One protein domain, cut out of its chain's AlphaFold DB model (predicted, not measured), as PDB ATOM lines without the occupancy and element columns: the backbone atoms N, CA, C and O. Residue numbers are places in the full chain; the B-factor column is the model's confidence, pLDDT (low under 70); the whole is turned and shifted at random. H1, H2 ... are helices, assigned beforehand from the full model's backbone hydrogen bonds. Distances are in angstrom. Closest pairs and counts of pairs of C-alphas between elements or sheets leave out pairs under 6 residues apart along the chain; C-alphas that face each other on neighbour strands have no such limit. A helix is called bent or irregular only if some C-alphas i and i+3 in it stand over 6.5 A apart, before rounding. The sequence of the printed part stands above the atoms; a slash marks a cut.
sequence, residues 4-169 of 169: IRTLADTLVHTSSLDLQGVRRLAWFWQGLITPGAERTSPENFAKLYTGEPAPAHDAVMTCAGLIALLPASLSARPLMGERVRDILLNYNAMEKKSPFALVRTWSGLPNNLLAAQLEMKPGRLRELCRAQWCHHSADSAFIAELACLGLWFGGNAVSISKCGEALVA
ATOM      1  N   ILE A   4     203.294 178.904 257.472       82.38
ATOM      2  CA  ILE A   4     201.955 179.523 257.515       82.38
ATOM      3  C   ILE A   4     201.046 178.962 256.425       82.38
ATOM      4  O   ILE A   4     199.881 178.669 256.690       82.38
ATOM      5  N   ARG A   5     201.594 178.744 255.228       86.19
ATOM      6  CA  ARG A   5     200.880 178.089 254.135       86.19
ATOM      7  C   ARG A   5     200.515 176.658 254.498       86.19
ATOM      8  O   ARG A   5     199.355 176.302 254.385       86.19
ATOM      9  N   THR A   6     201.458 175.873 255.016       83.25
ATOM     10  CA  THR A   6     201.184 174.489 255.434       83.25
ATOM     11  C   THR A   6     200.069 174.416 256.480       83.25
ATOM     12  O   THR A   6     199.183 173.570 256.378       83.25
ATOM     13  N   LEU A   7     200.078 175.310 257.471       82.00
ATOM     14  CA  LEU A   7     199.043 175.379 258.506       82.00
ATOM     15  C   LEU A   7     197.688 175.781 257.929       82.00
ATOM     16  O   LEU A   7     196.678 175.154 258.240       82.00
ATOM     17  N   ALA A   8     197.667 176.813 257.087       86.44
ATOM     18  CA  ALA A   8     196.449 177.286 256.450       86.44
ATOM     19  C   ALA A   8     195.854 176.223 255.518       86.44
ATOM     20  O   ALA A   8     194.667 175.929 255.629       86.44
ATOM     21  N   ASP A   9     196.674 175.591 254.679       86.06
ATOM     22  CA  ASP A   9     196.267 174.515 253.772       86.06
ATOM     23  C   ASP A   9     195.730 173.320 254.568       86.06
ATOM     24  O   ASP A   9     194.670 172.785 254.253       86.06
ATOM     25  N   THR A  10     196.390 172.952 255.670       81.50
ATOM     26  CA  THR A  10     195.898 171.898 256.570       81.50
ATOM     27  C   THR A  10     194.528 172.246 257.146       81.50
ATOM     28  O   THR A  10     193.637 171.398 257.173       81.50
ATOM     29  N   LEU A  11     194.323 173.487 257.590       80.38
ATOM     30  CA  LEU A  11     193.028 173.944 258.092       80.38
ATOM     31  C   LEU A  11     191.962 173.921 256.995       80.38
ATOM     32  O   LEU A  11     190.873 173.433 257.258       80.38
ATOM     33  N   VAL A  12     192.266 174.361 255.773       84.94
ATOM     34  CA  VAL A  12     191.343 174.288 254.623       84.94
ATOM     35  C   VAL A  12     190.988 172.840 254.277       84.94
ATOM     36  O   VAL A  12     189.855 172.539 253.915       84.94
ATOM     37  N   HIS A  13     191.942 171.919 254.398       81.88
ATOM     38  CA  HIS A  13     191.703 170.505 254.126       81.88
ATOM     39  C   HIS A  13     190.904 169.803 255.230       81.88
ATOM     40  O   HIS A  13     190.167 168.864 254.939       81.88
ATOM     41  N   THR A  14     191.056 170.222 256.490       73.31
ATOM     42  CA  THR A  14     190.484 169.518 257.658       73.31
ATOM     43  C   THR A  14     189.212 170.159 258.204       73.31
ATOM     44  O   THR A  14     188.340 169.465 258.717       73.31
ATOM     45  N   SER A  15     189.065 171.472 258.059       67.69
ATOM     46  CA  SER A  15     187.827 172.204 258.314       67.69
ATOM     47  C   SER A  15     187.226 172.566 256.967       67.69
ATOM     48  O   SER A  15     187.960 172.980 256.084       67.69
ATOM     49  N   SER A  16     185.914 172.435 256.770       71.12
ATOM     50  CA  SER A  16     185.230 172.766 255.504       71.12
ATOM     51  C   SER A  16     185.238 174.272 255.156       71.12
ATOM     52  O   SER A  16     184.282 174.791 254.585       71.12
ATOM     53  N   LEU A  17     186.278 174.994 255.565       74.50
ATOM     54  CA  LEU A  17     186.514 176.410 255.375       74.50
ATOM     55  C   LEU A  17     187.377 176.627 254.138       74.50
ATOM     56  O   LEU A  17     188.332 175.898 253.884       74.50
ATOM     57  N   ASP A  18     187.087 177.699 253.413       83.69
ATOM     58  CA  ASP A  18     188.010 178.232 252.422       83.69
ATOM     59  C   ASP A  18     189.149 179.019 253.098       83.69
ATOM     60  O   ASP A  18     189.113 179.346 254.291       83.69
ATOM     61  N   LEU A  19     190.177 179.370 252.321       85.31
ATOM     62  CA  LEU A  19     191.331 180.122 252.824       85.31
ATOM     63  C   LEU A  19     190.920 181.471 253.447       85.31
ATOM     64  O   LEU A  19     191.517 181.922 254.426       85.31
ATOM     65  N   GLN A  20     189.866 182.110 252.926       82.06
ATOM     66  CA  GLN A  20     189.328 183.335 253.522       82.06
ATOM     67  C   GLN A  20     188.666 183.097 254.883       82.06
ATOM     68  O   GLN A  20     188.797 183.935 255.779       82.06
ATOM     69  N   GLY A  21     187.948 181.989 255.054       78.19
ATOM     70  CA  GLY A  21     187.381 181.538 256.319       78.19
ATOM     71  C   GLY A  21     188.466 181.269 257.353       78.19
ATOM     72  O   GLY A  21     188.410 181.834 258.445       78.19
ATOM     73  N   VAL A  22     189.503 180.513 256.976       81.38
ATOM     74  CA  VAL A  22     190.678 180.255 257.825       81.38
ATOM     75  C   VAL A  22     191.347 181.562 258.249       81.38
ATOM     76  O   VAL A  22     191.580 181.772 259.438       81.38
ATOM     77  N   ARG A  23     191.568 182.494 257.314       83.75
ATOM     78  CA  ARG A  23     192.130 183.818 257.617       83.75
ATOM     79  C   ARG A  23     191.270 184.603 258.607       83.75
ATOM     80  O   ARG A  23     191.797 185.157 259.568       83.75
ATOM     81  N   ARG A  24     189.953 184.676 258.380       77.81
ATOM     82  CA  ARG A  24     189.022 185.415 259.254       77.81
ATOM     83  C   ARG A  24     189.012 184.853 260.668       77.81
ATOM     84  O   ARG A  24     189.011 185.624 261.624       77.81
ATOM     85  N   LEU A  25     189.033 183.531 260.796       72.44
ATOM     86  CA  LEU A  25     189.108 182.883 262.096       72.44
ATOM     87  C   LEU A  25     190.467 183.104 262.756       72.44
ATOM     88  O   LEU A  25     190.496 183.471 263.922       72.44
ATOM     89  N   ALA A  26     191.577 182.963 262.029       77.25
ATOM     90  CA  ALA A  26     192.905 183.207 262.586       77.25
ATOM     91  C   ALA A  26     193.003 184.639 263.134       77.25
ATOM     92  O   ALA A  26     193.465 184.845 264.251       77.25
ATOM     93  N   TRP A  27     192.459 185.610 262.399       74.19
ATOM     94  CA  TRP A  27     192.372 187.008 262.815       74.19
ATOM     95  C   TRP A  27     191.465 187.236 264.034       74.19
ATOM     96  O   TRP A  27     191.818 187.981 264.948       74.19
ATOM     97  N   PHE A  28     190.305 186.579 264.088       71.81
ATOM     98  CA  PHE A  28     189.434 186.608 265.265       71.81
ATOM     99  C   PHE A  28     190.164 186.076 266.507       71.81
ATOM    100  O   PHE A  28     190.164 186.721 267.554       71.81
ATOM    101  N   TRP A  29     190.858 184.948 266.364       69.88
ATOM    102  CA  TRP A  29     191.634 184.333 267.435       69.88
ATOM    103  C   TRP A  29     192.809 185.194 267.886       69.88
ATOM    104  O   TRP A  29     193.025 185.317 269.086       69.88
ATOM    105  N   GLN A  30     193.512 185.867 266.975       72.38
ATOM    106  CA  GLN A  30     194.528 186.862 267.341       72.38
ATOM    107  C   GLN A  30     193.964 187.940 268.270       72.38
ATOM    108  O   GLN A  30     194.577 188.258 269.288       72.38
ATOM    109  N   GLY A  31     192.780 188.468 267.945       64.50
ATOM    110  CA  GLY A  31     192.112 189.492 268.747       64.50
ATOM    111  C   GLY A  31     191.686 189.014 270.138       64.50
ATOM    112  O   GLY A  31     191.602 189.831 271.051       64.50
ATOM    113  N   LEU A  32     191.443 187.711 270.304       63.62
ATOM    114  CA  LEU A  32     191.139 187.091 271.596       63.62
ATOM    115  C   LEU A  32     192.393 186.762 272.408       63.62
ATOM    116  O   LEU A  32     192.392 186.864 273.629       63.62
ATOM    117  N   ILE A  33     193.449 186.329 271.726       62.31
ATOM    118  CA  ILE A  33     194.710 185.914 272.332       62.31
ATOM    119  C   ILE A  33     195.484 187.129 272.868       62.31
ATOM    120  O   ILE A  33     196.098 187.041 273.934       62.31
ATOM    121  N   THR A  34     195.421 188.264 272.166       61.81
ATOM    122  CA  THR A  34     196.096 189.499 272.577       61.81
ATOM    123  C   THR A  34     195.134 190.689 272.485       61.81
ATOM    124  O   THR A  34     195.134 191.419 271.488       61.81
ATOM    125  N   PRO A  35     194.291 190.909 273.514       56.53
ATOM    126  CA  PRO A  35     193.366 192.037 273.546       56.53
ATOM    127  C   PRO A  35     194.132 193.363 273.438       56.53
ATOM    128  O   PRO A  35     194.965 193.674 274.285       56.53
ATOM    129  N   GLY A  36     193.866 194.135 272.382       51.44
ATOM    130  CA  GLY A  36     194.512 195.431 272.143       51.44
ATOM    131  C   GLY A  36     195.829 195.390 271.357       51.44
ATOM    132  O   GLY A  36     196.400 196.452 271.130       51.44
ATOM    133  N   ALA A  37     196.301 194.222 270.906       52.22
ATOM    134  CA  ALA A  37     197.389 194.183 269.928       52.22
ATOM    135  C   ALA A  37     196.926 194.745 268.578       52.22
ATOM    136  O   ALA A  37     195.793 194.492 268.148       52.22
ATOM    137  N   GLU A  38     197.820 195.475 267.905       55.66
ATOM    138  CA  GLU A  38     197.673 195.806 266.490       55.66
ATOM    139  C   GLU A  38     197.501 194.492 265.730       55.66
ATOM    140  O   GLU A  38     198.409 193.668 265.641       55.66
ATOM    141  N   ARG A  39     196.272 194.232 265.284       63.53
ATOM    142  CA  ARG A  39     195.969 192.984 264.595       63.53
ATOM    143  C   ARG A  39     196.721 192.977 263.276       63.53
ATOM    144  O   ARG A  39     196.749 193.994 262.584       63.53
ATOM    145  N   THR A  40     197.229 191.810 262.898       61.88
ATOM    146  CA  THR A  40     197.878 191.621 261.605       61.88
ATOM    147  C   THR A  40     196.963 192.119 260.493       61.88
ATOM    148  O   THR A  40     195.787 191.735 260.420       61.88
ATOM    149  N   SER A  41     197.478 193.011 259.645       67.44
ATOM    150  CA  SER A  41     196.693 193.535 258.532       67.44
ATOM    151  C   SER A  41     196.348 192.390 257.563       67.44
ATOM    152  O   SER A  41     197.137 191.450 257.398       67.44
ATOM    153  N   PRO A  42     195.189 192.433 256.880       66.69
ATOM    154  CA  PRO A  42     194.826 191.425 255.881       66.69
ATOM    155  C   PRO A  42     195.872 191.249 254.768       66.69
ATOM    156  O   PRO A  42     195.964 190.168 254.184       66.69
ATOM    157  N   GLU A  43     196.647 192.298 254.492       72.44
ATOM    158  CA  GLU A  43     197.739 192.318 253.516       72.44
ATOM    159  C   GLU A  43     198.957 191.529 254.008       72.44
ATOM    160  O   GLU A  43     199.567 190.791 253.237       72.44
ATOM    161  N   ASN A  44     199.270 191.603 255.304       80.19
ATOM    162  CA  ASN A  44     200.397 190.875 255.880       80.19
ATOM    163  C   ASN A  44     200.132 189.367 255.927       80.19
ATOM    164  O   ASN A  44     201.057 188.591 255.708       80.19
ATOM    165  N   PHE A  45     198.878 188.927 256.091       82.69
ATOM    166  CA  PHE A  45     198.544 187.504 255.949       82.69
ATOM    167  C   PHE A  45     198.852 186.975 254.542       82.69
ATOM    168  O   PHE A  45     199.382 185.876 254.407       82.69
ATOM    169  N   ALA A  46     198.524 187.739 253.493       84.19
ATOM    170  CA  ALA A  46     198.784 187.322 252.116       84.19
ATOM    171  C   ALA A  46     200.289 187.161 251.861       84.19
ATOM    172  O   ALA A  46     200.698 186.122 251.347       84.19
ATOM    173  N   LYS A  47     201.095 188.127 252.324       85.38
ATOM    174  CA  LYS A  47     202.563 188.065 252.273       85.38
ATOM    175  C   LYS A  47     203.106 186.841 253.009       85.38
ATOM    176  O   LYS A  47     203.847 186.037 252.453       85.38
ATOM    177  N   LEU A  48     202.658 186.635 254.243       83.50
ATOM    178  CA  LEU A  48     203.055 185.489 255.060       83.50
ATOM    179  C   LEU A  48     202.680 184.143 254.417       83.50
ATOM    180  O   LEU A  48     203.449 183.186 254.489       83.50
ATOM    181  N   TYR A  49     201.517 184.061 253.771       85.25
ATOM    182  CA  TYR A  49     201.068 182.863 253.065       85.25
ATOM    183  C   TYR A  49     201.902 182.576 251.804       85.25
ATOM    184  O   TYR A  49     202.199 181.415 251.516       85.25
ATOM    185  N   THR A  50     202.315 183.605 251.057       84.81
ATOM    186  CA  THR A  50     203.177 183.445 249.871       84.81
ATOM    187  C   THR A  50     204.657 183.266 250.215       84.81
ATOM    188  O   THR A  50     205.411 182.800 249.363       84.81
ATOM    189  N   GLY A  51     205.062 183.531 251.461       79.88
ATOM    190  CA  GLY A  51     206.468 183.504 251.883       79.88
ATOM    191  C   GLY A  51     207.191 184.832 251.678       79.88
ATOM    192  O   GLY A  51     208.410 184.884 251.763       79.88
ATOM    193  N   GLU A  52     206.456 185.906 251.412       83.00
ATOM    194  CA  GLU A  52     207.020 187.246 251.350       83.00
ATOM    195  C   GLU A  52     207.380 187.774 252.750       83.00
ATOM    196  O   GLU A  52     206.719 187.433 253.741       83.00
ATOM    197  N   PRO A  53     208.390 188.661 252.847       79.06
ATOM    198  CA  PRO A  53     208.781 189.277 254.106       79.06
ATOM    199  C   PRO A  53     207.621 190.029 254.766       79.06
ATOM    200  O   PRO A  53     206.955 190.866 254.149       79.06
ATOM    201  N   ALA A  54     207.424 189.780 256.055       76.69
ATOM    202  CA  ALA A  54     206.458 190.476 256.892       76.69
ATOM    203  C   ALA A  54     207.023 190.649 258.314       76.69
ATOM    204  O   ALA A  54     207.976 189.957 258.685       76.69
ATOM    205  N   PRO A  55     206.469 191.567 259.126       78.38
ATOM    206  CA  PRO A  55     206.930 191.770 260.493       78.38
ATOM    207  C   PRO A  55     206.887 190.474 261.313       78.38
ATOM    208  O   PRO A  55     205.898 189.741 261.283       78.38
ATOM    209  N   ALA A  56     207.933 190.214 262.104       75.19
ATOM    210  CA  ALA A  56     208.023 189.016 262.945       75.19
ATOM    211  C   ALA A  56     206.813 188.871 263.888       75.19
ATOM    212  O   ALA A  56     206.291 187.774 264.074       75.19
ATOM    213  N   HIS A  57     206.313 189.995 264.412       76.81
ATOM    214  CA  HIS A  57     205.100 190.031 265.224       76.81
ATOM    215  C   HIS A  57     203.874 189.487 264.471       76.81
ATOM    216  O   HIS A  57     203.129 188.674 265.014       76.81
ATOM    217  N   ASP A  58     203.702 189.854 263.202       78.62
ATOM    218  CA  ASP A  58     202.585 189.386 262.378       78.62
ATOM    219  C   ASP A  58     202.692 187.902 262.038       78.62
ATOM    220  O   ASP A  58     201.683 187.191 262.048       78.62
ATOM    221  N   ALA A  59     203.909 187.411 261.790       78.00
ATOM    222  CA  ALA A  59     204.166 185.986 261.603       78.00
ATOM    223  C   ALA A  59     203.791 185.188 262.862       78.00
ATOM    224  O   ALA A  59     203.082 184.185 262.773       78.00
ATOM    225  N   VAL A  60     204.202 185.667 264.041       77.88
ATOM    226  CA  VAL A  60     203.891 185.053 265.341       77.88
ATOM    227  C   VAL A  60     202.393 185.017 265.583       77.88
ATOM    228  O   VAL A  60     201.850 183.959 265.891       77.88
ATOM    229  N   MET A  61     201.717 186.157 265.433       78.06
ATOM    230  CA  MET A  61     200.281 186.270 265.670       78.06
ATOM    231  C   MET A  61     199.487 185.418 264.675       78.06
ATOM    232  O   MET A  61     198.510 184.766 265.045       78.06
ATOM    233  N   THR A  62     199.925 185.349 263.418       80.88
ATOM    234  CA  THR A  62     199.320 184.485 262.395       80.88
ATOM    235  C   THR A  62     199.506 183.011 262.722       80.88
ATOM    236  O   THR A  62     198.513 182.288 262.788       80.88
ATOM    237  N   CYS A  63     200.727 182.565 263.023       79.50
ATOM    238  CA  CYS A  63     200.987 181.192 263.458       79.50
ATOM    239  C   CYS A  63     200.183 180.833 264.712       79.50
ATOM    240  O   CYS A  63     199.512 179.807 264.728       79.50
ATOM    241  N   ALA A  64     200.183 181.688 265.736       78.44
ATOM    242  CA  ALA A  64     199.433 181.479 266.972       78.44
ATOM    243  C   ALA A  64     197.925 181.318 266.717       78.44
ATOM    244  O   ALA A  64     197.311 180.394 267.250       78.44
ATOM    245  N   GLY A  65     197.344 182.177 265.871       79.19
ATOM    246  CA  GLY A  65     195.939 182.093 265.475       79.19
ATOM    247  C   GLY A  65     195.615 180.805 264.716       79.19
ATOM    248  O   GLY A  65     194.635 180.141 265.035       79.19
ATOM    249  N   LEU A  66     196.456 180.404 263.758       81.88
ATOM    250  CA  LEU A  66     196.269 179.158 263.000       81.88
ATOM    251  C   LEU A  66     196.422 177.916 263.894       81.88
ATOM    252  O   LEU A  66     195.619 176.989 263.809       81.88
ATOM    253  N   ILE A  67     197.395 177.909 264.807       80.88
ATOM    254  CA  ILE A  67     197.593 176.822 265.778       80.88
ATOM    255  C   ILE A  67     196.392 176.691 266.708       80.88
ATOM    256  O   ILE A  67     195.988 175.577 267.016       80.88
ATOM    257  N   ALA A  68     195.797 177.804 267.136       76.50
ATOM    258  CA  ALA A  68     194.600 177.766 267.968       76.50
ATOM    259  C   ALA A  68     193.401 177.113 267.255       76.50
ATOM    260  O   ALA A  68     192.524 176.551 267.910       76.50
ATOM    261  N   LEU A  69     193.383 177.141 265.918       76.25
ATOM    262  CA  LEU A  69     192.330 176.547 265.096       76.25
ATOM    263  C   LEU A  69     192.532 175.062 264.798       76.25
ATOM    264  O   LEU A  69     191.540 174.355 264.618       76.25
ATOM    265  N   LEU A  70     193.776 174.576 264.753       74.69
ATOM    266  CA  LEU A  70     194.078 173.188 264.371       74.69
ATOM    267  C   LEU A  70     193.349 172.154 265.238       74.69
ATOM    268  O   LEU A  70     192.736 171.237 264.695       74.69
ATOM    269  N   PRO A  71     193.328 172.278 266.574       69.25
ATOM    270  CA  PRO A  71     192.637 171.297 267.392       69.25
ATOM    271  C   PRO A  71     191.121 171.261 267.114       69.25
ATOM    272  O   PRO A  71     190.492 170.199 267.216       69.25
ATOM    273  N   ALA A  72     190.523 172.398 266.725       65.50
ATOM    274  CA  ALA A  72     189.120 172.457 266.327       65.50
ATOM    275  C   ALA A  72     188.915 171.733 264.994       65.50
ATOM    276  O   ALA A  72     188.022 170.894 264.910       65.50
ATOM    277  N   SER A  73     189.759 171.991 263.992       66.44
ATOM    278  CA  SER A  73     189.640 171.376 262.663       66.44
ATOM    279  C   SER A  73     189.889 169.863 262.660       66.44
ATOM    280  O   SER A  73     189.282 169.144 261.875       66.44
ATOM    281  N   LEU A  74     190.739 169.358 263.559       62.97
ATOM    282  CA  LEU A  74     191.110 167.939 263.644       62.97
ATOM    283  C   LEU A  74     190.129 167.090 264.464       62.97
ATOM    284  O   LEU A  74     190.203 165.859 264.463       62.97
ATOM    285  N   SER A  75     189.195 167.719 265.176       59.50
ATOM    286  CA  SER A  75     188.164 167.015 265.933       59.50
ATOM    287  C   SER A  75     187.125 166.418 264.975       59.50
ATOM    288  O   SER A  75     186.098 167.030 264.709       59.50
ATOM    289  N   ALA A  76     187.390 165.205 264.482       46.44
ATOM    290  CA  ALA A  76     186.665 164.449 263.451       46.44
ATOM    291  C   ALA A  76     185.192 164.062 263.760       46.44
ATOM    292  O   ALA A  76     184.781 162.926 263.523       46.44
ATOM    293  N   ARG A  77     184.358 164.961 264.302       44.59
ATOM    294  CA  ARG A  77     182.909 164.733 264.457       44.59
ATOM    295  C   ARG A  77     182.100 165.695 263.577       44.59
ATOM    296  O   ARG A  77     182.451 166.870 263.527       44.59
ATOM    297  N   PRO A  78     180.966 165.263 262.984       43.91
ATOM    298  CA  PRO A  78     180.147 166.080 262.072       43.91
ATOM    299  C   PRO A  78     179.446 167.285 262.730       43.91
ATOM    300  O   PRO A  78     178.648 167.967 262.098       43.91
ATOM    301  N   LEU A  79     179.730 167.565 264.002       45.78
ATOM    302  CA  LEU A  79     179.153 168.657 264.781       45.78
ATOM    303  C   LEU A  79     180.228 169.714 265.065       45.78
ATOM    304  O   LEU A  79     180.471 170.085 266.214       45.78
ATOM    305  N   MET A  80     180.902 170.195 264.012       48.19
ATOM    306  CA  MET A  80     181.806 171.349 264.122       48.19
ATOM    307  C   MET A  80     181.069 172.575 264.682       48.19
ATOM    308  O   MET A  80     181.645 173.313 265.471       48.19
ATOM    309  N   GLY A  81     179.786 172.761 264.348       46.81
ATOM    310  CA  GLY A  81     179.000 173.918 264.786       46.81
ATOM    311  C   GLY A  81     178.810 174.016 266.304       46.81
ATOM    312  O   GLY A  81     179.015 175.082 266.874       46.81
ATOM    313  N   GLU A  82     178.472 172.913 266.979       45.09
ATOM    314  CA  GLU A  82     178.231 172.920 268.432       45.09
ATOM    315  C   GLU A  82     179.520 172.865 269.249       45.09
ATOM    316  O   GLU A  82     179.605 173.522 270.277       45.09
ATOM    317  N   ARG A  83     180.565 172.172 268.776       47.97
ATOM    318  CA  ARG A  83     181.851 172.125 269.488       47.97
ATOM    319  C   ARG A  83     182.681 173.383 269.319       47.97
ATOM    320  O   ARG A  83     183.263 173.823 270.298       47.97
ATOM    321  N   VAL A  84     182.724 173.988 268.129       50.62
ATOM    322  CA  VAL A  84     183.341 175.315 267.964       50.62
ATOM    323  C   VAL A  84     182.597 176.318 268.834       50.62
ATOM    324  O   VAL A  84     183.234 177.099 269.525       50.62
ATOM    325  N   ARG A  85     181.264 176.230 268.902       44.84
ATOM    326  CA  ARG A  85     180.454 177.019 269.830       44.84
ATOM    327  C   ARG A  85     180.783 176.723 271.299       44.84
ATOM    328  O   ARG A  85     180.990 177.676 272.026       44.84
ATOM    329  N   ASP A  86     180.923 175.477 271.743       49.34
ATOM    330  CA  ASP A  86     181.316 175.140 273.126       49.34
ATOM    331  C   ASP A  86     182.759 175.538 273.458       49.34
ATOM    332  O   ASP A  86     183.053 175.899 274.595       49.34
ATOM    333  N   ILE A  87     183.658 175.505 272.474       53.44
ATOM    334  CA  ILE A  87     185.035 176.000 272.570       53.44
ATOM    335  C   ILE A  87     185.030 177.526 272.707       53.44
ATOM    336  O   ILE A  87     185.776 178.048 273.529       53.44
ATOM    337  N   LEU A  88     184.169 178.220 271.955       50.84
ATOM    338  CA  LEU A  88     183.943 179.667 272.036       50.84
ATOM    339  C   LEU A  88     183.167 180.078 273.306       50.84
ATOM    340  O   LEU A  88     183.372 181.178 273.805       50.84
ATOM    341  N   LEU A  89     182.304 179.212 273.850       46.72
ATOM    342  CA  LEU A  89     181.472 179.475 275.035       46.72
ATOM    343  C   LEU A  89     182.175 179.122 276.353       46.72
ATOM    344  O   LEU A  89     182.017 179.841 277.334       46.72
ATOM    345  N   ASN A  90     183.004 178.074 276.389       50.62
ATOM    346  CA  ASN A  90     183.878 177.758 277.532       50.62
ATOM    347  C   ASN A  90     185.230 178.495 277.458       50.62
ATOM    348  O   ASN A  90     186.168 178.203 278.208       50.62
ATOM    349  N   TYR A  91     185.325 179.471 276.553       50.28
ATOM    350  CA  TYR A  91     186.542 180.203 276.240       50.28
ATOM    351  C   TYR A  91     187.025 181.107 277.377       50.28
ATOM    352  O   TYR A  91     188.230 181.307 277.501       50.28
ATOM    353  N   ASN A  92     186.152 181.542 278.294       41.31
ATOM    354  CA  ASN A  92     186.546 182.326 279.479       41.31
ATOM    355  C   ASN A  92     187.566 181.602 280.385       41.31
ATOM    356  O   ASN A  92     188.328 182.241 281.107       41.31
ATOM    357  N   ALA A  93     187.664 180.266 280.326       47.31
ATOM    358  CA  ALA A  93     188.721 179.509 281.011       47.31
ATOM    359  C   ALA A  93     190.045 179.425 280.208       47.31
ATOM    360  O   ALA A  93     191.065 178.940 280.716       47.31
ATOM    361  N   MET A  94     190.034 179.846 278.940       46.94
ATOM    362  CA  MET A  94     191.145 179.847 277.978       46.94
ATOM    363  C   MET A  94     191.620 181.253 277.573       46.94
ATOM    364  O   MET A  94     192.718 181.358 277.039       46.94
ATOM    365  N   GLU A  95     190.894 182.317 277.933       44.19
ATOM    366  CA  GLU A  95     191.168 183.753 277.685       44.19
ATOM    367  C   GLU A  95     192.552 184.284 278.124       44.19
ATOM    368  O   GLU A  95     192.872 185.450 277.923       44.19
ATOM    369  N   LYS A  96     193.410 183.452 278.724       55.75
ATOM    370  CA  LYS A  96     194.784 183.809 279.134       55.75
ATOM    371  C   LYS A  96     195.832 182.782 278.707       55.75
ATOM    372  O   LYS A  96     196.928 182.740 279.271       55.75
ATOM    373  N   LYS A  97     195.484 181.872 277.797       64.56
ATOM    374  CA  LYS A  97     196.290 180.687 277.504       64.56
ATOM    375  C   LYS A  97     197.042 180.852 276.194       64.56
ATOM    376  O   LYS A  97     196.463 181.025 275.133       64.56
ATOM    377  N   SER A  98     198.356 180.744 276.315       76.62
ATOM    378  CA  SER A  98     199.281 180.557 275.208       76.62
ATOM    379  C   SER A  98     198.815 179.492 274.206       76.62
ATOM    380  O   SER A  98     198.236 178.486 274.642       76.62
ATOM    381  N   PRO A  99     199.157 179.617 272.908       77.31
ATOM    382  CA  PRO A  99     198.986 178.546 271.924       77.31
ATOM    383  C   PRO A  99     199.511 177.191 272.420       77.31
ATOM    384  O   PRO A  99     198.848 176.171 272.250       77.31
ATOM    385  N   PHE A 100     200.635 177.182 273.148       80.56
ATOM    386  CA  PHE A 100     201.217 175.978 273.754       80.56
ATOM    387  C   PHE A 100     200.313 175.371 274.835       80.56
ATOM    388  O   PHE A 100     200.177 174.153 274.943       80.56
ATOM    389  N   ALA A 101     199.663 176.214 275.639       79.38
ATOM    390  CA  ALA A 101     198.764 175.766 276.696       79.38
ATOM    391  C   ALA A 101     197.447 175.216 276.136       79.38
ATOM    392  O   ALA A 101     196.896 174.263 276.698       79.38
ATOM    393  N   LEU A 102     196.957 175.796 275.039       75.50
ATOM    394  CA  LEU A 102     195.781 175.319 274.319       75.50
ATOM    395  C   LEU A 102     196.058 173.942 273.703       75.50
ATOM    396  O   LEU A 102     195.386 172.971 274.046       75.50
ATOM    397  N   VAL A 103     197.143 173.829 272.937       75.50
ATOM    398  CA  VAL A 103     197.690 172.573 272.395       75.50
ATOM    399  C   VAL A 103     197.834 171.499 273.473       75.50
ATOM    400  O   VAL A 103     197.367 170.372 273.303       75.50
ATOM    401  N   ARG A 104     198.453 171.824 274.612       79.25
ATOM    402  CA  ARG A 104     198.633 170.878 275.721       79.25
ATOM    403  C   ARG A 104     197.303 170.392 276.287       79.25
ATOM    404  O   ARG A 104     197.144 169.211 276.570       79.25
ATOM    405  N   THR A 105     196.357 171.310 276.470       76.25
ATOM    406  CA  THR A 105     195.036 170.981 277.016       76.25
ATOM    407  C   THR A 105     194.290 170.022 276.088       76.25
ATOM    408  O   THR A 105     193.646 169.098 276.570       76.25
ATOM    409  N   TRP A 106     194.410 170.204 274.771       68.62
ATOM    410  CA  TRP A 106     193.647 169.426 273.793       68.62
ATOM    411  C   TRP A 106     194.328 168.114 273.404       68.62
ATOM    412  O   TRP A 106     193.645 167.116 273.205       68.62
ATOM    413  N   SER A 107     195.661 168.085 273.338       72.06
ATOM    414  CA  SER A 107     196.412 166.837 273.124       72.06
ATOM    415  C   SER A 107     196.287 165.865 274.299       72.06
ATOM    416  O   SER A 107     196.542 164.677 274.136       72.06
ATOM    417  N   GLY A 108     195.961 166.363 275.499       73.69
ATOM    418  CA  GLY A 108     195.991 165.574 276.732       73.69
ATOM    419  C   GLY A 108     197.403 165.142 277.144       73.69
ATOM    420  O   GLY A 108     197.558 164.400 278.114       73.69
ATOM    421  N   LEU A 109     198.442 165.597 276.432       78.94
ATOM    422  CA  LEU A 109     199.813 165.195 276.694       78.94
ATOM    423  C   LEU A 109     200.376 165.922 277.925       78.94
ATOM    424  O   LEU A 109     200.195 167.136 278.092       78.94
ATOM    425  N   PRO A 110     201.125 165.215 278.785       84.25
ATOM    426  CA  PRO A 110     201.885 165.854 279.843       84.25
ATOM    427  C   PRO A 110     203.047 166.674 279.255       84.25
ATOM    428  O   PRO A 110     203.561 166.388 278.172       84.25
ATOM    429  N   ASN A 111     203.487 167.703 279.992       84.50
ATOM    430  CA  ASN A 111     204.502 168.661 279.526       84.50
ATOM    431  C   ASN A 111     205.804 168.001 279.056       84.50
ATOM    432  O   ASN A 111     206.424 168.484 278.124       84.50
ATOM    433  N   ASN A 112     206.246 166.925 279.699       87.94
ATOM    434  CA  ASN A 112     207.462 166.214 279.310       87.94
ATOM    435  C   ASN A 112     207.337 165.566 277.924       87.94
ATOM    436  O   ASN A 112     208.272 165.663 277.139       87.94
ATOM    437  N   LEU A 113     206.193 164.945 277.618       86.00
ATOM    438  CA  LEU A 113     205.972 164.302 276.323       86.00
ATOM    439  C   LEU A 113     205.789 165.339 275.217       86.00
ATOM    440  O   LEU A 113     206.428 165.224 274.178       86.00
ATOM    441  N   LEU A 114     204.998 166.387 275.462       82.81
ATOM    442  CA  LEU A 114     204.838 167.473 274.494       82.81
ATOM    443  C   LEU A 114     206.162 168.221 274.257       82.81
ATOM    444  O   LEU A 114     206.499 168.521 273.119       82.81
ATOM    445  N   ALA A 115     206.955 168.464 275.304       85.88
ATOM    446  CA  ALA A 115     208.261 169.107 275.162       85.88
ATOM    447  C   ALA A 115     209.256 168.228 274.391       85.88
ATOM    448  O   ALA A 115     210.009 168.750 273.580       85.88
ATOM    449  N   ALA A 116     209.227 166.908 274.601       85.38
ATOM    450  CA  ALA A 116     210.055 165.970 273.846       85.38
ATOM    451  C   ALA A 116     209.686 165.944 272.355       85.38
ATOM    452  O   ALA A 116     210.579 165.953 271.516       85.38
ATOM    453  N   GLN A 117     208.389 165.967 272.023       79.62
ATOM    454  CA  GLN A 117     207.911 166.041 270.633       79.62
ATOM    455  C   GLN A 117     208.346 167.329 269.932       79.62
ATOM    456  O   GLN A 117     208.606 167.326 268.735       79.62
ATOM    457  N   LEU A 118     208.440 168.421 270.688       78.31
ATOM    458  CA  LEU A 118     208.885 169.717 270.190       78.31
ATOM    459  C   LEU A 118     210.387 169.938 270.384       78.31
ATOM    460  O   LEU A 118     210.829 171.064 270.241       78.31
ATOM    461  N   GLU A 119     211.162 168.920 270.766       84.19
ATOM    462  CA  GLU A 119     212.613 169.026 270.992       84.19
ATOM    463  C   GLU A 119     213.034 170.192 271.912       84.19
ATOM    464  O   GLU A 119     214.103 170.785 271.768       84.19
ATOM    465  N   MET A 120     212.204 170.519 272.902       85.94
ATOM    466  CA  MET A 120     212.441 171.612 273.844       85.94
ATOM    467  C   MET A 120     212.560 171.118 275.283       85.94
ATOM    468  O   MET A 120     212.090 170.045 275.668       85.94
ATOM    469  N   LYS A 121     213.165 171.942 276.143       88.56
ATOM    470  CA  LYS A 121     213.240 171.642 277.578       88.56
ATOM    471  C   LYS A 121     211.838 171.735 278.209       88.56
ATOM    472  O   LYS A 121     211.157 172.743 278.013       88.56
ATOM    473  N   PRO A 122     211.425 170.797 279.085       87.38
ATOM    474  CA  PRO A 122     210.128 170.875 279.773       87.38
ATOM    475  C   PRO A 122     209.922 172.148 280.616       87.38
ATOM    476  O   PRO A 122     208.791 172.557 280.869       87.38
ATOM    477  N   GLY A 123     211.008 172.775 281.088       87.44
ATOM    478  CA  GLY A 123     210.963 174.094 281.734       87.44
ATOM    479  C   GLY A 123     210.482 175.191 280.782       87.44
ATOM    480  O   GLY A 123     209.521 175.884 281.103       87.44
ATOM    481  N   ARG A 124     211.068 175.246 279.579       87.19
ATOM    482  CA  ARG A 124     210.713 176.196 278.517       87.19
ATOM    483  C   ARG A 124     209.255 176.041 278.093       87.19
ATOM    484  O   ARG A 124     208.521 177.018 278.122       87.19
ATOM    485  N   LEU A 125     208.783 174.818 277.828       86.75
ATOM    486  CA  LEU A 125     207.370 174.596 277.483       86.75
ATOM    487  C   LEU A 125     206.415 175.118 278.570       86.75
ATOM    488  O   LEU A 125     205.375 175.704 278.267       86.75
ATOM    489  N   ARG A 126     206.756 174.918 279.851       86.62
ATOM    490  CA  ARG A 126     205.948 175.413 280.976       86.62
ATOM    491  C   ARG A 126     205.905 176.932 281.033       86.62
ATOM    492  O   ARG A 126     204.846 177.467 281.344       86.62
ATOM    493  N   GLU A 127     207.017 177.604 280.757       85.19
ATOM    494  CA  GLU A 127     207.075 179.066 280.650       85.19
ATOM    495  C   GLU A 127     206.207 179.557 279.496       85.19
ATOM    496  O   GLU A 127     205.337 180.399 279.706       85.19
ATOM    497  N   LEU A 128     206.355 178.943 278.321       83.69
ATOM    498  CA  LEU A 128     205.567 179.276 277.141       83.69
ATOM    499  C   LEU A 128     204.080 179.005 277.332       83.69
ATOM    500  O   LEU A 128     203.283 179.660 276.688       83.69
ATOM    501  N   CYS A 129     203.668 178.095 278.217       81.56
ATOM    502  CA  CYS A 129     202.255 177.879 278.541       81.56
ATOM    503  C   CYS A 129     201.635 178.977 279.436       81.56
ATOM    504  O   CYS A 129     200.421 178.956 279.658       81.56
ATOM    505  N   ARG A 130     202.421 179.904 279.999       80.44
ATOM    506  CA  ARG A 130     201.920 180.975 280.883       80.44
ATOM    507  C   ARG A 130     201.326 182.132 280.076       80.44
ATOM    508  O   ARG A 130     201.604 182.277 278.895       80.44
ATOM    509  N   ALA A 131     200.553 183.000 280.731       68.62
ATOM    510  CA  ALA A 131     199.904 184.158 280.097       68.62
ATOM    511  C   ALA A 131     200.887 185.186 279.493       68.62
ATOM    512  O   ALA A 131     200.519 185.936 278.601       68.62
ATOM    513  N   GLN A 132     202.140 185.189 279.951       73.25
ATOM    514  CA  GLN A 132     203.211 186.102 279.530       73.25
ATOM    515  C   GLN A 132     203.959 185.654 278.264       73.25
ATOM    516  O   GLN A 132     204.946 186.270 277.875       73.25
ATOM    517  N   TRP A 133     203.506 184.579 277.617       77.38
ATOM    518  CA  TRP A 133     204.163 183.992 276.451       77.38
ATOM    519  C   TRP A 133     204.358 184.983 275.289       77.38
ATOM    520  O   TRP A 133     205.322 184.865 274.537       77.38
ATOM    521  N   CYS A 134     203.480 185.985 275.168       68.88
ATOM    522  CA  CYS A 134     203.557 187.027 274.149       68.88
ATOM    523  C   CYS A 134     204.829 187.884 274.255       68.88
ATOM    524  O   CYS A 134     205.280 188.410 273.245       68.88
ATOM    525  N   HIS A 135     205.471 187.965 275.427       74.38
ATOM    526  CA  HIS A 135     206.761 188.650 275.572       74.38
ATOM    527  C   HIS A 135     207.904 187.946 274.829       74.38
ATOM    528  O   HIS A 135     208.949 188.550 274.604       74.38
ATOM    529  N   HIS A 136     207.713 186.692 274.411       74.19
ATOM    530  CA  HIS A 136     208.674 185.958 273.591       74.19
ATOM    531  C   HIS A 136     208.463 186.172 272.084       74.19
ATOM    532  O   HIS A 136     209.218 185.619 271.293       74.19
ATOM    533  N   SER A 137     207.492 186.989 271.648       68.19
ATOM    534  CA  SER A 137     207.161 187.150 270.220       68.19
ATOM    535  C   SER A 137     208.281 187.746 269.362       68.19
ATOM    536  O   SER A 137     208.221 187.656 268.144       68.19
ATOM    537  N   ALA A 138     209.274 188.398 269.969       66.38
ATOM    538  CA  ALA A 138     210.423 188.946 269.248       66.38
ATOM    539  C   ALA A 138     211.561 187.925 269.047       66.38
ATOM    540  O   ALA A 138     212.528 188.217 268.350       66.38
ATOM    541  N   ASP A 139     211.471 186.747 269.669       76.19
ATOM    542  CA  ASP A 139     212.509 185.719 269.634       76.19
ATOM    543  C   ASP A 139     212.307 184.791 268.425       76.19
ATOM    544  O   ASP A 139     211.317 184.066 268.344       76.19
ATOM    545  N   SER A 140     213.253 184.776 267.484       69.12
ATOM    546  CA  SER A 140     213.203 183.896 266.308       69.12
ATOM    547  C   SER A 140     213.088 182.411 266.678       69.12
ATOM    548  O   SER A 140     212.432 181.651 265.964       69.12
ATOM    549  N   ALA A 141     213.668 181.990 267.810       75.50
ATOM    550  CA  ALA A 141     213.522 180.622 268.302       75.50
ATOM    551  C   ALA A 141     212.073 180.330 268.709       75.50
ATOM    552  O   ALA A 141     211.550 179.260 268.411       75.50
ATOM    553  N   PHE A 142     211.390 181.306 269.308       78.25
ATOM    554  CA  PHE A 142     209.984 181.181 269.679       78.25
ATOM    555  C   PHE A 142     209.065 181.027 268.455       78.25
ATOM    556  O   PHE A 142     208.114 180.240 268.483       78.25
ATOM    557  N   ILE A 143     209.370 181.713 267.349       72.56
ATOM    558  CA  ILE A 143     208.635 181.545 266.083       72.56
ATOM    559  C   ILE A 143     208.790 180.113 265.557       72.56
ATOM    560  O   ILE A 143     207.802 179.501 265.149       72.56
ATOM    561  N   ALA A 144     210.002 179.555 265.620       75.94
ATOM    562  CA  ALA A 144     210.262 178.171 265.231       75.94
ATOM    563  C   ALA A 144     209.530 177.162 266.138       75.94
ATOM    564  O   ALA A 144     208.948 176.199 265.638       75.94
ATOM    565  N   GLU A 145     209.487 177.409 267.452       82.06
ATOM    566  CA  GLU A 145     208.740 176.590 268.417       82.06
ATOM    567  C   GLU A 145     207.227 176.583 268.106       82.06
ATOM    568  O   GLU A 145     206.597 175.521 268.100       82.06
ATOM    569  N   LEU A 146     206.642 177.746 267.795       78.50
ATOM    570  CA  LEU A 146     205.244 177.855 267.357       78.50
ATOM    571  C   LEU A 146     205.006 177.146 266.018       78.50
ATOM    572  O   LEU A 146     204.038 176.404 265.872       78.50
ATOM    573  N   ALA A 147     205.883 177.344 265.037       75.31
ATOM    574  CA  ALA A 147     205.775 176.697 263.733       75.31
ATOM    575  C   ALA A 147     205.719 175.168 263.859       75.31
ATOM    576  O   ALA A 147     204.829 174.518 263.305       75.31
ATOM    577  N   CYS A 148     206.627 174.604 264.653       78.69
ATOM    578  CA  CYS A 148     206.710 173.171 264.899       78.69
ATOM    579  C   CYS A 148     205.465 172.614 265.597       78.69
ATOM    580  O   CYS A 148     204.968 171.558 265.209       78.69
ATOM    581  N   LEU A 149     204.902 173.347 266.562       79.44
ATOM    582  CA  LEU A 149     203.620 173.000 267.180       79.44
ATOM    583  C   LEU A 149     202.497 172.842 266.158       79.44
ATOM    584  O   LEU A 149     201.717 171.889 266.217       79.44
ATOM    585  N   GLY A 150     202.400 173.805 265.245       73.81
ATOM    586  CA  GLY A 150     201.371 173.791 264.225       73.81
ATOM    587  C   GLY A 150     201.549 172.626 263.256       73.81
ATOM    588  O   GLY A 150     200.582 171.939 262.938       73.81
ATOM    589  N   LEU A 151     202.779 172.371 262.811       75.12
ATOM    590  CA  LEU A 151     203.068 171.265 261.900       75.12
ATOM    591  C   LEU A 151     202.779 169.913 262.560       75.12
ATOM    592  O   LEU A 151     202.124 169.077 261.936       75.12
ATOM    593  N   TRP A 152     203.165 169.738 263.829       77.00
ATOM    594  CA  TRP A 152     202.924 168.515 264.597       77.00
ATOM    595  C   TRP A 152     201.436 168.166 264.668       77.00
ATOM    596  O   TRP A 152     201.044 167.041 264.358       77.00
ATOM    597  N   PHE A 153     200.592 169.143 265.009       71.69
ATOM    598  CA  PHE A 153     199.141 168.950 265.000       71.69
ATOM    599  C   PHE A 153     198.590 168.783 263.583       71.69
ATOM    600  O   PHE A 153     197.696 167.974 263.368       71.69
ATOM    601  N   GLY A 154     199.151 169.488 262.603       67.38
ATOM    602  CA  GLY A 154     198.770 169.382 261.199       67.38
ATOM    603  C   GLY A 154     199.204 168.091 260.494       67.38
ATOM    604  O   GLY A 154     199.153 168.028 259.270       67.38
ATOM    605  N   GLY A 155     199.647 167.070 261.236       65.50
ATOM    606  CA  GLY A 155     200.022 165.760 260.695       65.50
ATOM    607  C   GLY A 155     201.456 165.667 260.169       65.50
ATOM    608  O   GLY A 155     201.840 164.629 259.638       65.50
ATOM    609  N   ASN A 156     202.268 166.711 260.343       65.94
ATOM    610  CA  ASN A 156     203.680 166.730 259.979       65.94
ATOM    611  C   ASN A 156     204.533 166.764 261.254       65.94
ATOM    612  O   ASN A 156     204.703 167.811 261.872       65.94
ATOM    613  N   ALA A 157     205.100 165.629 261.667       63.28
ATOM    614  CA  ALA A 157     206.078 165.630 262.755       63.28
ATOM    615  C   ALA A 157     207.352 166.371 262.299       63.28
ATOM    616  O   ALA A 157     208.022 165.929 261.363       63.28
ATOM    617  N   VAL A 158     207.675 167.507 262.928       62.56
ATOM    618  CA  VAL A 158     208.807 168.366 262.533       62.56
ATOM    619  C   VAL A 158     209.642 168.774 263.750       62.56
ATOM    620  O   VAL A 158     209.097 169.105 264.799       62.56
ATOM    621  N   SER A 159     210.969 168.746 263.583       65.56
ATOM    622  CA  SER A 159     211.972 169.181 264.564       65.56
ATOM    623  C   SER A 159     212.186 170.699 264.533       65.56
ATOM    624  O   SER A 159     212.099 171.313 263.465       65.56
ATOM    625  N   ILE A 160     212.556 171.320 265.666       64.12
ATOM    626  CA  ILE A 160     212.822 172.777 265.742       64.12
ATOM    627  C   ILE A 160     213.895 173.207 264.740       64.12
ATOM    628  O   ILE A 160     213.755 174.249 264.099       64.12
ATOM    629  N   SER A 161     214.934 172.389 264.561       61.28
ATOM    630  CA  SER A 161     216.014 172.643 263.600       61.28
ATOM    631  C   SER A 161     215.498 172.851 262.172       61.28
ATOM    632  O   SER A 161     215.917 173.786 261.499       61.28
ATOM    633  N   LYS A 162     214.514 172.051 261.746       61.97
ATOM    634  CA  LYS A 162     213.893 172.150 260.418       61.97
ATOM    635  C   LYS A 162     212.918 173.323 260.309       61.97
ATOM    636  O   LYS A 162     212.799 173.922 259.244       61.97
ATOM    637  N   CYS A 163     212.234 173.671 261.401       58.78
ATOM    638  CA  CYS A 163     211.372 174.856 261.450       58.78
ATOM    639  C   CYS A 163     212.188 176.154 261.327       58.78
ATOM    640  O   CYS A 163     211.752 177.082 260.648       58.78
ATOM    641  N   GLY A 164     213.372 176.214 261.950       54.62
ATOM    642  CA  GLY A 164     214.269 177.371 261.886       54.62
ATOM    643  C   GLY A 164     214.761 177.672 260.468       54.62
ATOM    644  O   GLY A 164     214.752 178.826 260.053       54.62
ATOM    645  N   GLU A 165     215.109 176.642 259.694       55.97
ATOM    646  CA  GLU A 165     215.521 176.788 258.289       55.97
ATOM    647  C   GLU A 165     214.376 177.290 257.393       55.97
ATOM    648  O   GLU A 165     214.592 178.128 256.523       55.97
ATOM    649  N   ALA A 166     213.141 176.836 257.639       50.94
ATOM    650  CA  ALA A 166     211.961 177.214 256.854       50.94
ATOM    651  C   ALA A 166     211.428 178.633 257.136       50.94
ATOM    652  O   ALA A 166     210.592 179.121 256.379       50.94
ATOM    653  N   LEU A 167     211.858 179.264 258.234       47.38
ATOM    654  CA  LEU A 167     211.466 180.625 258.628       47.38
ATOM    655  C   LEU A 167     212.462 181.700 258.173       47.38
ATOM    656  O   LEU A 167     212.114 182.878 258.162       47.38
ATOM    657  N   VAL A 168     213.696 181.305 257.853       44.69
ATOM    658  CA  VAL A 168     214.783 182.205 257.426       44.69
ATOM    659  C   VAL A 168     214.962 182.201 255.899       44.69
ATOM    660  O   VAL A 168     215.586 183.116 255.363       44.69
ATOM    661  N   ALA A 169     214.414 181.194 255.210       44.12
ATOM    662  CA  ALA A 169     214.410 181.052 253.752       44.12
ATOM    663  C   ALA A 169     213.191 181.717 253.101       44.12
ATOM    664  O   ALA A 169     213.375 182.294 252.006       44.12
TER     665      ALA A 169
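Overview. This is residues 4 to 169 of the 169 residues of an uncharacterized protein of Burkholderiaceae bacterium (UniProt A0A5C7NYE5). What does this model look like? It is a compact, rounded ball of helices built round one long core helix, H4: H1, H10 and H6 run beside it on three sides, the same way, and H2 crosses it on the remaining side. H3 packs across H1 and H4, H11 packs on H10, H7 and H8 make a pair beyond H6 with the short H9 near, and H5 lies out at the margin by the last residues of H4. What is it made of? The printed part has 166 residues with eleven named helices, H1 to H11 in order, and no named strand; the class is all helix. It is compact, with a radius of gyration of the C-alphas of 14.6 A and spans of 37 by 37 by 31 A.

Arrangement. What do the first helices touch? H1, residues 4 to 14, touches H4, residues 56 to 74, at a shallow tilt of 18 degrees, the same way, with the C-alphas of Thr 14 and Ser 73 closest at 5.4 A. H2, residues 19 to 33, touches residues 61 to 69 of H4 alone at 72 degrees, only just about perpendicular, and the closest C-alphas, of Ala 26 and Gly 65, are 4.3 A apart. H3, residues 42 to 50, touches H1 about perpendicular at 87 degrees, the C-alphas of Arg 5 and Tyr 49 being closest at 4.9 A. What else does H4 touch? H4 is the hub, touching six helices, among them H5, residues 80 to 89, whose closest C-alphas are those of Ala 72 and Val 84 at 6.7 A. H6, residues 99 to 107, touches H4 at a shallow tilt of 13 degrees, the same way, with the C-alphas of Ala 64 and Pro 99 closest at 5.8 A. H10, residues 140 to 153, touches H4 at a shallow tilt of 16 degrees, with the C-alphas of Ile 67 and Gly 150 closest at 5.1 A, and H1, H4 and H10 form a bundle, three helices side by side. Where are the others? H7, residues 111 to 117, touches H8, residues 122 to 128, with the C-alphas of Ala 115 and Pro 122 closest at 5.3 A, and H6 and H8 only just touch, with 3 pairs of C-alphas within 8 A. H9, residues 131 to 136, touches no helix but is near H4 and H6. H11, residues 160 to 168, touches H10 at a steep tilt of 66 degrees, opposite ways, with the C-alphas of Ala 144 and Cys 163 closest at 5.1 A. How do the helix backbones run? Every O i to N i+4 pair is within hydrogen-bond range in H1, H2, H5, H6, H7, H8, H10 and H11. The count is 4 of 5 in H3, 13 of 15 in H4 and 0 of 2 in H9, where 2 of 3 O i to N i+3 pairs are within range.

Along the chain. Where do the first and last helices lie? C-alpha 4, where H1 begins, is at (201.955, 179.523, 257.515), and C-alpha 168, where H11 ends, is at (214.783, 182.205, 257.426). How long are the longer helices? H4 runs 27.0 A from C-alpha 56 at (208.023, 189.016, 262.945) to C-alpha 74; H2 and H10 each run 20.6 A, and H1 15.2 A. Which helices are irregular? H4 is, only just, with C-alphas 68 and 71 at 6.8 A, and H9 is, with C-alphas 131 and 134 at 7.5 A.

Size, cuts and confidence. How large is it? The two C-alphas farthest apart, those of Glu 82 and Ala 169, are 39.9 A apart. Is anything missing or long? The printed part has no cut, and no link is long. Where is confidence low? The mean pLDDT of the printed part is 71.2, and among the 63 residues under 70 are residues 31 to 42, 71 to 97 and 154 to 169.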